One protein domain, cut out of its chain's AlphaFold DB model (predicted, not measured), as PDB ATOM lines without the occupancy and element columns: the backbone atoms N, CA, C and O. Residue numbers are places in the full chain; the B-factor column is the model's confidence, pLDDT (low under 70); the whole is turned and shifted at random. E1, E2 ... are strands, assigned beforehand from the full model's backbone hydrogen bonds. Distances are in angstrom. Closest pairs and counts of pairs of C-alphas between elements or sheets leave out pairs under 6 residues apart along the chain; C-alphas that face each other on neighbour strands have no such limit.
ATOM      1  N   SER A 351      34.004  34.269  -8.714       72.88
ATOM      2  CA  SER A 351      33.956  32.809  -8.846       72.88
ATOM      3  C   SER A 351      35.025  32.233  -9.779       72.88
ATOM      4  O   SER A 351      35.223  31.020  -9.773       72.88
ATOM      5  N   THR A 352      35.718  33.062 -10.566       76.50
ATOM      6  CA  THR A 352      36.830  32.617 -11.424       76.50
ATOM      7  C   THR A 352      38.138  32.431 -10.662       76.50
ATOM      8  O   THR A 352      39.036  31.762 -11.175       76.50
ATOM      9  N   ILE A 353      38.241  32.947  -9.430       77.12
ATOM     10  CA  ILE A 353      39.372  32.695  -8.538       77.12
ATOM     11  C   ILE A 353      38.975  31.630  -7.516       77.12
ATOM     12  O   ILE A 353      38.081  31.828  -6.689       77.12
ATOM     13  N   ASN A 354      39.688  30.508  -7.524       81.75
ATOM     14  CA  ASN A 354      39.608  29.526  -6.459       81.75
ATOM     15  C   ASN A 354      40.494  29.961  -5.280       81.75
ATOM     16  O   ASN A 354      41.721  29.977  -5.384       81.75
ATOM     17  N   PHE A 355      39.873  30.308  -4.157       78.19
ATOM     18  CA  PHE A 355      40.586  30.601  -2.916       78.19
ATOM     19  C   PHE A 355      40.772  29.304  -2.140       78.19
ATOM     20  O   PHE A 355      39.806  28.753  -1.609       78.19
ATOM     21  N   VAL A 356      42.005  28.807  -2.096       78.38
ATOM     22  CA  VAL A 356      42.335  27.585  -1.362       78.38
ATOM     23  C   VAL A 356      42.735  27.992   0.059       78.38
ATOM     24  O   VAL A 356      43.714  28.725   0.221       78.38
ATOM     25  N   PRO A 357      41.984  27.577   1.099       65.94
ATOM     26  CA  PRO A 357      42.449  27.736   2.467       65.94
ATOM     27  C   PRO A 357      43.729  26.914   2.629       65.94
ATOM     28  O   PRO A 357      43.742  25.745   2.242       65.94
ATOM     29  N   GLY A 358      44.783  27.526   3.176       62.59
ATOM     30  CA  GLY A 358      46.058  26.851   3.423       62.59
ATOM     31  C   GLY A 358      45.885  25.572   4.246       62.59
ATOM     32  O   GLY A 358      44.882  25.400   4.947       62.59
ATOM     33  N   ASP A 359      46.864  24.671   4.136       59.75
ATOM     34  CA  ASP A 359      46.859  23.342   4.755       59.75
ATOM     35  C   ASP A 359      46.415  23.406   6.227       59.75
ATOM     36  O   ASP A 359      46.713  24.384   6.918       59.75
ATOM     37  N   ALA A 360      45.703  22.385   6.716       56.41
ATOM     38  CA  ALA A 360      44.947  22.431   7.981       56.41
ATOM     39  C   ALA A 360      45.786  22.816   9.223       56.41
ATOM     40  O   ALA A 360      45.231  23.235  10.242       56.41
ATOM     41  N   ASP A 361      47.112  22.726   9.124       54.94
ATOM     42  CA  ASP A 361      48.064  23.124  10.157       54.94
ATOM     43  C   ASP A 361      48.489  24.610  10.106       54.94
ATOM     44  O   ASP A 361      48.911  25.147  11.128       54.94
ATOM     45  N   THR A 362      48.313  25.331   8.991       52.47
ATOM     46  CA  THR A 362      48.896  26.682   8.784       52.47
ATOM     47  C   THR A 362      48.019  27.868   9.195       52.47
ATOM     48  O   THR A 362      48.524  28.980   9.282       52.47
ATOM     49  N   HIS A 363      46.752  27.665   9.576       56.38
ATOM     50  CA  HIS A 363      45.948  28.689  10.270       56.38
ATOM     51  C   HIS A 363      45.990  30.095   9.609       56.38
ATOM     52  O   HIS A 363      46.325  31.081  10.271       56.38
ATOM     53  N   VAL A 364      45.647  30.211   8.321       56.09
ATOM     54  CA  VAL A 364      45.601  31.502   7.607       56.09
ATOM     55  C   VAL A 364      44.171  31.838   7.175       56.09
ATOM     56  O   VAL A 364      43.523  31.032   6.511       56.09
ATOM     57  N   ASP A 365      43.679  33.026   7.541       59.22
ATOM     58  CA  ASP A 365      42.374  33.531   7.096       59.22
ATOM     59  C   ASP A 365      42.545  34.388   5.831       59.22
ATOM     60  O   ASP A 365      43.362  35.314   5.796       59.22
ATOM     61  N   VAL A 366      41.754  34.084   4.797       61.28
ATOM     62  CA  VAL A 366      41.670  34.870   3.558       61.28
ATOM     63  C   VAL A 366      40.581  35.921   3.731       61.28
ATOM     64  O   VAL A 366      39.395  35.590   3.776       61.28
ATOM     65  N   GLN A 367      40.966  37.191   3.818       63.88
ATOM     66  CA  GLN A 367      40.024  38.307   3.765       63.88
ATOM     67  C   GLN A 367      40.032  38.922   2.373       63.88
ATOM     68  O   GLN A 367      41.095  39.123   1.788       63.88
ATOM     69  N   ARG A 368      38.843  39.225   1.853       61.69
ATOM     70  CA  ARG A 368      38.675  39.910   0.572       61.69
ATOM     71  C   ARG A 368      37.780  41.130   0.728       61.69
ATOM     72  O   ARG A 368      36.825  41.086   1.506       61.69
ATOM     73  N   THR A 369      38.081  42.182  -0.020       65.94
ATOM     74  CA  THR A 369      37.165  43.314  -0.193       65.94
ATOM     75  C   THR A 369      36.082  42.963  -1.209       65.94
ATOM     76  O   THR A 369      36.290  42.117  -2.082       65.94
ATOM     77  N   GLU A 370      34.923  43.617  -1.103       63.50
ATOM     78  CA  GLU A 370      34.010  43.688  -2.245       63.50
ATOM     79  C   GLU A 370      34.731  44.377  -3.415       63.50
ATOM     80  O   GLU A 370      35.607  45.217  -3.162       63.50
ATOM     81  N   PRO A 371      34.421  44.018  -4.672       60.91
ATOM     82  CA  PRO A 371      35.048  44.654  -5.817       60.91
ATOM     83  C   PRO A 371      34.776  46.160  -5.816       60.91
ATOM     84  O   PRO A 371      33.627  46.592  -5.710       60.91
ATOM     85  N   THR A 372      35.833  46.958  -5.915       61.59
ATOM     86  CA  THR A 372      35.749  48.421  -5.986       61.59
ATOM     87  C   THR A 372      36.169  48.896  -7.366       61.59
ATOM     88  O   THR A 372      37.059  48.307  -7.975       61.59
ATOM     89  N   VAL A 373      35.538  49.962  -7.859       61.56
ATOM     90  CA  VAL A 373      35.936  50.596  -9.120       61.56
ATOM     91  C   VAL A 373      36.985  51.663  -8.815       61.56
ATOM     92  O   VAL A 373      36.688  52.621  -8.104       61.56
ATOM     93  N   ASP A 374      38.191  51.498  -9.354       62.81
ATOM     94  CA  ASP A 374      39.240  52.524  -9.377       62.81
ATOM     95  C   ASP A 374      39.765  52.665 -10.815       62.81
ATOM     96  O   ASP A 374      40.089  51.667 -11.460       62.81
ATOM     97  N   ASN A 375      39.800  53.892 -11.347       59.75
ATOM     98  CA  ASN A 375      40.245  54.218 -12.715       59.75
ATOM     99  C   ASN A 375      39.720  53.267 -13.815       59.75
ATOM    100  O   ASN A 375      40.501  52.739 -14.611       59.75
ATOM    101  N   ASP A 376      38.404  53.040 -13.860       61.06
ATOM    102  CA  ASP A 376      37.739  52.150 -14.828       61.06
ATOM    103  C   ASP A 376      38.197  50.677 -14.767       61.06
ATOM    104  O   ASP A 376      38.076  49.933 -15.745       61.06
ATOM    105  N   GLN A 377      38.727  50.223 -13.627       66.19
ATOM    106  CA  GLN A 377      39.089  48.826 -13.395       66.19
ATOM    107  C   GLN A 377      38.395  48.283 -12.153       66.19
ATOM    108  O   GLN A 377      38.188  48.989 -11.166       66.19
ATOM    109  N   CYS A 378      38.033  47.004 -12.214       75.50
ATOM    110  CA  CYS A 378      37.495  46.300 -11.067       75.50
ATOM    111  C   CYS A 378      38.647  45.773 -10.209       75.50
ATOM    112  O   CYS A 378      39.407  44.922 -10.674       75.50
ATOM    113  N   GLU A 379      38.786  46.252  -8.974       80.31
ATOM    114  CA  GLU A 379      39.849  45.832  -8.063       80.31
ATOM    115  C   GLU A 379      39.325  45.011  -6.885       80.31
ATOM    116  O   GLU A 379      38.303  45.331  -6.279       80.31
ATOM    117  N   VAL A 380      40.061  43.960  -6.522       79.56
ATOM    118  CA  VAL A 380      39.833  43.169  -5.307       79.56
ATOM    119  C   VAL A 380      41.145  43.037  -4.559       79.56
ATOM    120  O   VAL A 380      42.151  42.599  -5.117       79.56
ATOM    121  N   THR A 381      41.126  43.367  -3.272       81.69
ATOM    122  CA  THR A 381      42.274  43.153  -2.393       81.69
ATOM    123  C   THR A 381      42.078  41.877  -1.593       81.69
ATOM    124  O   THR A 381      41.047  41.691  -0.948       81.69
ATOM    125  N   VAL A 382      43.084  41.008  -1.620       81.81
ATOM    126  CA  VAL A 382      43.143  39.771  -0.841       81.81
ATOM    127  C   VAL A 382      44.228  39.915   0.210       81.81
ATOM    128  O   VAL A 382      45.356  40.294  -0.100       81.81
ATOM    129  N   THR A 383      43.884  39.599   1.453       81.62
ATOM    130  CA  THR A 383      44.810  39.614   2.586       81.62
ATOM    131  C   THR A 383      44.874  38.231   3.214       81.62
ATOM    132  O   THR A 383      43.841  37.663   3.571       81.62
ATOM    133  N   CYS A 384      46.086  37.710   3.384       79.88
ATOM    134  CA  CYS A 384      46.357  36.477   4.110       79.88
ATOM    135  C   CYS A 384      46.794  36.818   5.538       79.88
ATOM    136  O   CYS A 384      47.864  37.386   5.749       79.88
ATOM    137  N   THR A 385      45.984  36.482   6.539       76.56
ATOM    138  CA  THR A 385      46.309  36.812   7.937       76.56
ATOM    139  C   THR A 385      46.692  35.556   8.718       76.56
ATOM    140  O   THR A 385      45.852  34.658   8.820       76.56
ATOM    141  N   PRO A 386      47.905  35.462   9.306       72.81
ATOM    142  CA  PRO A 386      48.232  34.358  10.203       72.81
ATOM    143  C   PRO A 386      47.381  34.451  11.472       72.81
ATOM    144  O   PRO A 386      47.305  35.503  12.108       72.81
ATOM    145  N   ARG A 387      46.760  33.345  11.888       67.19
ATOM    146  CA  ARG A 387      45.929  33.299  13.105       67.19
ATOM    147  C   ARG A 387      46.760  33.362  14.393       67.19
ATOM    148  O   ARG A 387      46.225  33.705  15.445       67.19
ATOM    149  N   ASN A 388      48.058  33.052  14.320       70.19
ATOM    150  CA  ASN A 388      49.007  33.124  15.433       70.19
ATOM    151  C   ASN A 388      50.037  34.239  15.194       70.19
ATOM    152  O   ASN A 388      50.600  34.355  14.108       70.19
ATOM    153  N   ALA A 389      50.318  35.043  16.221       60.56
ATOM    154  CA  ALA A 389      51.289  36.130  16.130       60.56
ATOM    155  C   ALA A 389      52.717  35.580  15.927       60.56
ATOM    156  O   ALA A 389      53.303  35.040  16.865       60.56
ATOM    157  N   GLY A 390      53.270  35.737  14.719       64.12
ATOM    158  CA  GLY A 390      54.691  35.494  14.428       64.12
ATOM    159  C   GLY A 390      55.027  34.427  13.379       64.12
ATOM    160  O   GLY A 390      56.199  34.073  13.289       64.12
ATOM    161  N   GLY A 391      54.056  33.908  12.618       66.44
ATOM    162  CA  GLY A 391      54.329  33.084  11.430       66.44
ATOM    163  C   GLY A 391      54.528  33.943  10.177       66.44
ATOM    164  O   GLY A 391      53.769  34.895   9.972       66.44
ATOM    165  N   ASP A 392      55.534  33.618   9.364       71.94
ATOM    166  CA  ASP A 392      55.704  34.212   8.036       71.94
ATOM    167  C   ASP A 392      54.665  33.593   7.097       71.94
ATOM    168  O   ASP A 392      54.600  32.377   6.960       71.94
ATOM    169  N   VAL A 393      53.845  34.425   6.462       73.69
ATOM    170  CA  VAL A 393      52.831  33.981   5.500       73.69
ATOM    171  C   VAL A 393      53.274  34.411   4.112       73.69
ATOM    172  O   VAL A 393      53.803  35.504   3.934       73.69
ATOM    173  N   PHE A 394      53.057  33.567   3.114       77.50
ATOM    174  CA  PHE A 394      53.333  33.895   1.723       77.50
ATOM    175  C   PHE A 394      52.126  33.547   0.856       77.50
ATOM    176  O   PHE A 394      51.425  32.565   1.088       77.50
ATOM    177  N   MET A 395      51.881  34.373  -0.160       80.44
ATOM    178  CA  MET A 395      50.843  34.124  -1.158       80.44
ATOM    179  C   MET A 395      51.434  33.443  -2.384       80.44
ATOM    180  O   MET A 395      52.426  33.913  -2.956       80.44
ATOM    181  N   GLN A 396      50.769  32.381  -2.825       82.38
ATOM    182  CA  GLN A 396      51.003  31.766  -4.120       82.38
ATOM    183  C   GLN A 396      49.858  32.069  -5.076       82.38
ATOM    184  O   GLN A 396      48.679  32.048  -4.711       82.38
ATOM    185  N   PHE A 397      50.224  32.311  -6.332       83.88
ATOM    186  CA  PHE A 397      49.282  32.531  -7.418       83.88
ATOM    187  C   PHE A 397      49.466  31.436  -8.463       83.88
ATOM    188  O   PHE A 397      50.559  31.273  -9.010       83.88
ATOM    189  N   ASN A 398      48.408  30.667  -8.737       84.06
ATOM    190  CA  ASN A 398      48.451  29.521  -9.659       84.06
ATOM    191  C   ASN A 398      49.612  28.535  -9.374       84.06
ATOM    192  O   ASN A 398      50.206  27.991 -10.306       84.06
ATOM    193  N   GLY A 399      49.970  28.333  -8.100       78.12
ATOM    194  CA  GLY A 399      51.054  27.433  -7.683       78.12
ATOM    195  C   GLY A 399      52.478  27.973  -7.873       78.12
ATOM    196  O   GLY A 399      53.434  27.218  -7.711       78.12
ATOM    197  N   ASN A 400      52.643  29.256  -8.218       77.81
ATOM    198  CA  ASN A 400      53.942  29.930  -8.214       77.81
ATOM    199  C   ASN A 400      54.043  30.891  -7.025       77.81
ATOM    200  O   ASN A 400      53.111  31.652  -6.746       77.81
ATOM    201  N   GLU A 401      55.199  30.903  -6.358       67.88
ATOM    202  CA  GLU A 401      55.547  31.940  -5.386       67.88
ATOM    203  C   GLU A 401      55.667  33.284  -6.112       67.88
ATOM    204  O   GLU A 401      56.536  33.473  -6.966       67.88
ATOM    205  N   GLY A 402      54.755  34.209  -5.818       62.16
ATOM    206  CA  GLY A 402      54.697  35.494  -6.521       62.16
ATOM    207  C   GLY A 402      54.049  36.629  -5.737       62.16
ATOM    208  O   GLY A 402      53.952  37.740  -6.257       62.16
ATOM    209  N   GLY A 403      53.604  36.374  -4.504       64.56
ATOM    210  CA  GLY A 403      52.991  37.383  -3.654       64.56
ATOM    211  C   GLY A 403      53.982  38.417  -3.109       64.56
ATOM    212  O   GLY A 403      55.144  38.095  -2.857       64.56
ATOM    213  N   PRO A 404      53.541  39.665  -2.882       64.25
ATOM    214  CA  PRO A 404      54.329  40.657  -2.166       64.25
ATOM    215  C   PRO A 404      54.524  40.237  -0.697       64.25
ATOM    216  O   PRO A 404      53.664  39.595  -0.095       64.25
ATOM    217  N   ALA A 405      55.658  40.624  -0.104       63.53
ATOM    218  CA  ALA A 405      56.076  40.222   1.248       63.53
ATOM    219  C   ALA A 405      55.202  40.778   2.398       63.53
ATOM    220  O   ALA A 405      55.527  40.602   3.567       63.53
ATOM    221  N   ASN A 406      54.131  41.506   2.082       67.06
ATOM    222  CA  ASN A 406      53.235  42.170   3.029       67.06
ATOM    223  C   ASN A 406      51.885  41.448   3.195       67.06
ATOM    224  O   ASN A 406      50.950  42.044   3.722       67.06
ATOM    225  N   ASN A 407      51.774  40.194   2.743       75.19
ATOM    226  CA  ASN A 407      50.586  39.341   2.882       75.19
ATOM    227  C   ASN A 407      49.298  39.922   2.273       75.19
ATOM    228  O   ASN A 407      48.203  39.461   2.599       75.19
ATOM    229  N   MET A 408      49.416  40.923   1.395       81.62
ATOM    230  CA  MET A 408      48.288  41.620   0.787       81.62
ATOM    231  C   MET A 408      48.541  41.864  -0.699       81.62
ATOM    232  O   MET A 408      49.553  42.457  -1.068       81.62
ATOM    233  N   ALA A 409      47.627  41.413  -1.551       82.75
ATOM    234  CA  ALA A 409      47.715  41.560  -2.998       82.75
ATOM    235  C   ALA A 409      46.420  42.149  -3.556       82.75
ATOM    236  O   ALA A 409      45.329  41.700  -3.206       82.75
ATOM    237  N   THR A 410      46.555  43.132  -4.442       83.56
ATOM    238  CA  THR A 410      45.436  43.720  -5.182       83.56
ATOM    239  C   THR A 410      45.424  43.151  -6.592       83.56
ATOM    240  O   THR A 410      46.450  43.127  -7.277       83.56
ATOM    241  N   PHE A 411      44.264  42.656  -7.004       83.12
ATOM    242  CA  PHE A 411      44.016  42.120  -8.332       83.12
ATOM    243  C   PHE A 411      43.102  43.071  -9.082       83.12
ATOM    244  O   PHE A 411      42.085  43.489  -8.540       83.12
ATOM    245  N   SER A 412      43.444  43.357 -10.331       83.81
ATOM    246  CA  SER A 412      42.642  44.169 -11.243       83.81
ATOM    247  C   SER A 412      42.004  43.270 -12.299       83.81
ATOM    248  O   SER A 412      42.671  42.369 -12.818       83.81
ATOM    249  N   CYS A 413      40.758  43.530 -12.673       77.00
ATOM    250  CA  CYS A 413      40.078  42.852 -13.766       77.00
ATOM    251  C   CYS A 413      39.436  43.863 -14.724       77.00
ATOM    252  O   CYS A 413      38.744  44.791 -14.308       77.00
ATOM    253  N   THR A 414      39.684  43.665 -16.022       70.25
ATOM    254  CA  THR A 414      39.200  44.536 -17.109       70.25
ATOM    255  C   THR A 414      38.429  43.785 -18.194       70.25
ATOM    256  O   THR A 414      37.559  44.360 -18.838       70.25
ATOM    257  N   THR A 415      38.729  42.502 -18.428       72.31
ATOM    258  CA  THR A 415      38.111  41.695 -19.506       72.31
ATOM    259  C   THR A 415      37.622  40.325 -19.029       72.31
ATOM    260  O   THR A 415      37.509  39.396 -19.824       72.31
ATOM    261  N   GLY A 416      37.347  40.200 -17.728       76.00
ATOM    262  CA  GLY A 416      36.864  38.980 -17.072       76.00
ATOM    263  C   GLY A 416      37.931  38.050 -16.498       76.00
ATOM    264  O   GLY A 416      37.597  37.092 -15.803       76.00
ATOM    265  N   ASP A 417      39.201  38.393 -16.704       82.69
ATOM    266  CA  ASP A 417      40.346  37.742 -16.081       82.69
ATOM    267  C   ASP A 417      40.932  38.633 -14.981       82.69
ATOM    268  O   ASP A 417      41.226  39.809 -15.211       82.69
ATOM    269  N   TRP A 418      41.143  38.062 -13.795       82.31
ATOM    270  CA  TRP A 418      41.832  38.734 -12.695       82.31
ATOM    271  C   TRP A 418      43.346  38.685 -12.900       82.31
ATOM    272  O   TRP A 418      43.920  37.615 -13.112       82.31
ATOM    273  N   LEU A 419      44.004  39.840 -12.816       85.19
ATOM    274  CA  LEU A 419      45.441  39.996 -13.025       85.19
ATOM    275  C   LEU A 419      46.099  40.591 -11.782       85.19
ATOM    276  O   LEU A 419      45.563  41.504 -11.160       85.19
ATOM    277  N   PHE A 420      47.296  40.110 -11.452       82.62
ATOM    278  CA  PHE A 420      48.155  40.710 -10.431       82.62
ATOM    279  C   PHE A 420      49.241  41.551 -11.116       82.62
ATOM    280  O   PHE A 420      49.955  41.039 -11.979       82.62
ATOM    281  N   ASN A 421      49.363  42.840 -10.770       77.00
ATOM    282  CA  ASN A 421      50.324  43.778 -11.382       77.00
ATOM    283  C   ASN A 421      50.307  43.794 -12.928       77.00
ATOM    284  O   ASN A 421      51.351  43.941 -13.564       77.00
ATOM    285  N   GLN A 422      49.133  43.608 -13.545       65.56
ATOM    286  CA  GLN A 422      48.958  43.536 -15.007       65.56
ATOM    287  C   GLN A 422      49.777  42.428 -15.710       65.56
ATOM    288  O   GLN A 422      49.916  42.435 -16.936       65.56
ATOM    289  N   ALA A 423      50.318  41.457 -14.965       62.84
ATOM    290  CA  ALA A 423      51.108  40.362 -15.514       62.84
ATOM    291  C   ALA A 423      50.220  39.171 -15.917       62.84
ATOM    292  O   ALA A 423      49.271  38.816 -15.225       62.84
ATOM    293  N   GLN A 424      50.557  38.539 -17.044       68.25
ATOM    294  CA  GLN A 424      49.982  37.268 -17.498       68.25
ATOM    295  C   GLN A 424      50.787  36.100 -16.908       68.25
ATOM    296  O   GLN A 424      52.017  36.210 -16.834       68.25
ATOM    297  N   PRO A 425      50.161  34.965 -16.550       79.25
ATOM    298  CA  PRO A 425      48.795  34.533 -16.891       79.25
ATOM    299  C   PRO A 425      47.693  34.988 -15.902       79.25
ATOM    300  O   PRO A 425      48.022  35.398 -14.789       79.25
ATOM    301  N   PRO A 426      46.396  34.862 -16.271       83.19
ATOM    302  CA  PRO A 426      45.259  35.119 -15.384       83.19
ATOM    303  C   PRO A 426      45.340  34.339 -14.077       83.19
ATOM    304  O   PRO A 426      45.719  33.164 -14.062       83.19
ATOM    305  N   ILE A 427      44.953  34.974 -12.978       82.25
ATOM    306  CA  ILE A 427      44.936  34.361 -11.654       82.25
ATOM    307  C   ILE A 427      43.647  33.561 -11.516       82.25
ATOM    308  O   ILE A 427      42.553  34.111 -11.473       82.25
ATOM    309  N   THR A 428      43.790  32.242 -11.450       83.38
ATOM    310  CA  THR A 428      42.676  31.294 -11.274       83.38
ATOM    311  C   THR A 428      42.677  30.662  -9.889       83.38
ATOM    312  O   THR A 428      41.692  30.051  -9.480       83.38
ATOM    313  N   MET A 429      43.777  30.810  -9.147       82.69
ATOM    314  CA  MET A 429      43.935  30.260  -7.812       82.69
ATOM    315  C   MET A 429      44.821  31.159  -6.954       82.69
ATOM    316  O   MET A 429      45.911  31.547  -7.385       82.69
ATOM    317  N   VAL A 430      44.358  31.437  -5.737       82.06
ATOM    318  CA  VAL A 430      45.128  32.108  -4.686       82.06
ATOM    319  C   VAL A 430      45.191  31.174  -3.487       82.06
ATOM    320  O   VAL A 430      44.158  30.718  -2.994       82.06
ATOM    321  N   GLU A 431      46.407  30.898  -3.030       82.56
ATOM    322  CA  GLU A 431      46.678  30.055  -1.870       82.56
ATOM    323  C   GLU A 431      47.554  30.833  -0.886       82.56
ATOM    324  O   GLU A 431      48.548  31.451  -1.277       82.56
ATOM    325  N   CYS A 432      47.167  30.831   0.389       78.62
ATOM    326  CA  CYS A 432      47.984  31.391   1.458       78.62
ATOM    327  C   CYS A 432      48.712  30.253   2.172       78.62
ATOM    328  O   CYS A 432      48.065  29.351   2.703       78.62
ATOM    329  N   LEU A 433      50.039  30.321   2.223       76.00
ATOM    330  CA  LEU A 433      50.890  29.365   2.927       76.00
ATOM    331  C   LEU A 433      51.505  30.044   4.153       76.00
ATOM    332  O   LEU A 433      51.814  31.233   4.085       76.00
ATOM    333  N   GLY A 434      51.654  29.316   5.259       70.81
ATOM    334  CA  GLY A 434      52.212  29.819   6.522       70.81
ATOM    335  C   GLY A 434      53.314  28.947   7.097       70.81
ATOM    336  O   GLY A 434      53.581  27.871   6.511       70.81
TER     337      GLY A 434
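Overview. This is residues 351 to 434 of the 434 residues of an uncharacterized protein of Halicephalobus sp. NKZ332 (UniProt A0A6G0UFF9). Two strand sheets lie face to face in a small, elongated sandwich: a strongly twisted larger sheet built on the long strand E4, and a smaller one of E1, E8 and E5. The printed part has 84 residues with eight named strands, E1 to E8 in chain order, and no named helix; the class is all strand, with under half of the residues, 39, in named elements. The larger sheet is branched and antiparallel; the smaller, in order E1 E8 E5, is mixed. The whole is compact, with a radius of gyration of the C-alphas of 12.7 A and spans of 38 by 22 by 22 A.

Arrangement. E4, residues 377 to 386, has E2, residues 364 to 368, and E3, residues 372 to 374, on one side and E6, residues 408 to 413, on the other side. E2 and E4 are antiparallel, with N 367 and O 383 2.9 A apart. E3 and E4 form a hairpin, with N 372 and O 379 at 3.0 A. E4 and E6 are antiparallel, with N 382 and O 409 at 2.8 A. E7, residues 418 to 420, forms a hairpin with E6, with N 412 and O 419 at 2.9 A. In the other sheet E8, residues 429 to 433, is parallel to E1, residues 354 to 356, with N 430 and O 354 at 3.0 A, and antiparallel to E5, residues 394 to 397, with N 394 and O 433 at 2.8 A. The closest C-alphas of E4 and E8, Cys 384 and Cys 432, are 6.0 A apart.

Along the chain. E4 runs 29.2 A from C-alpha 377 at (39.089, 48.826, -13.395); E6 measures 16.8 A. E1 begins at C-alpha 354 (39.608, 29.526, -6.459), and E8 ends at C-alpha 433 (50.890, 29.365, 2.927).

Size, cuts and confidence. The farthest C-alphas, Asp 361 and Asp 376, are 39.7 A apart. The printed part has no cut and no long link. Its mean pLDDT is 72.3; 34 residues are under 70, among them 357 to 377.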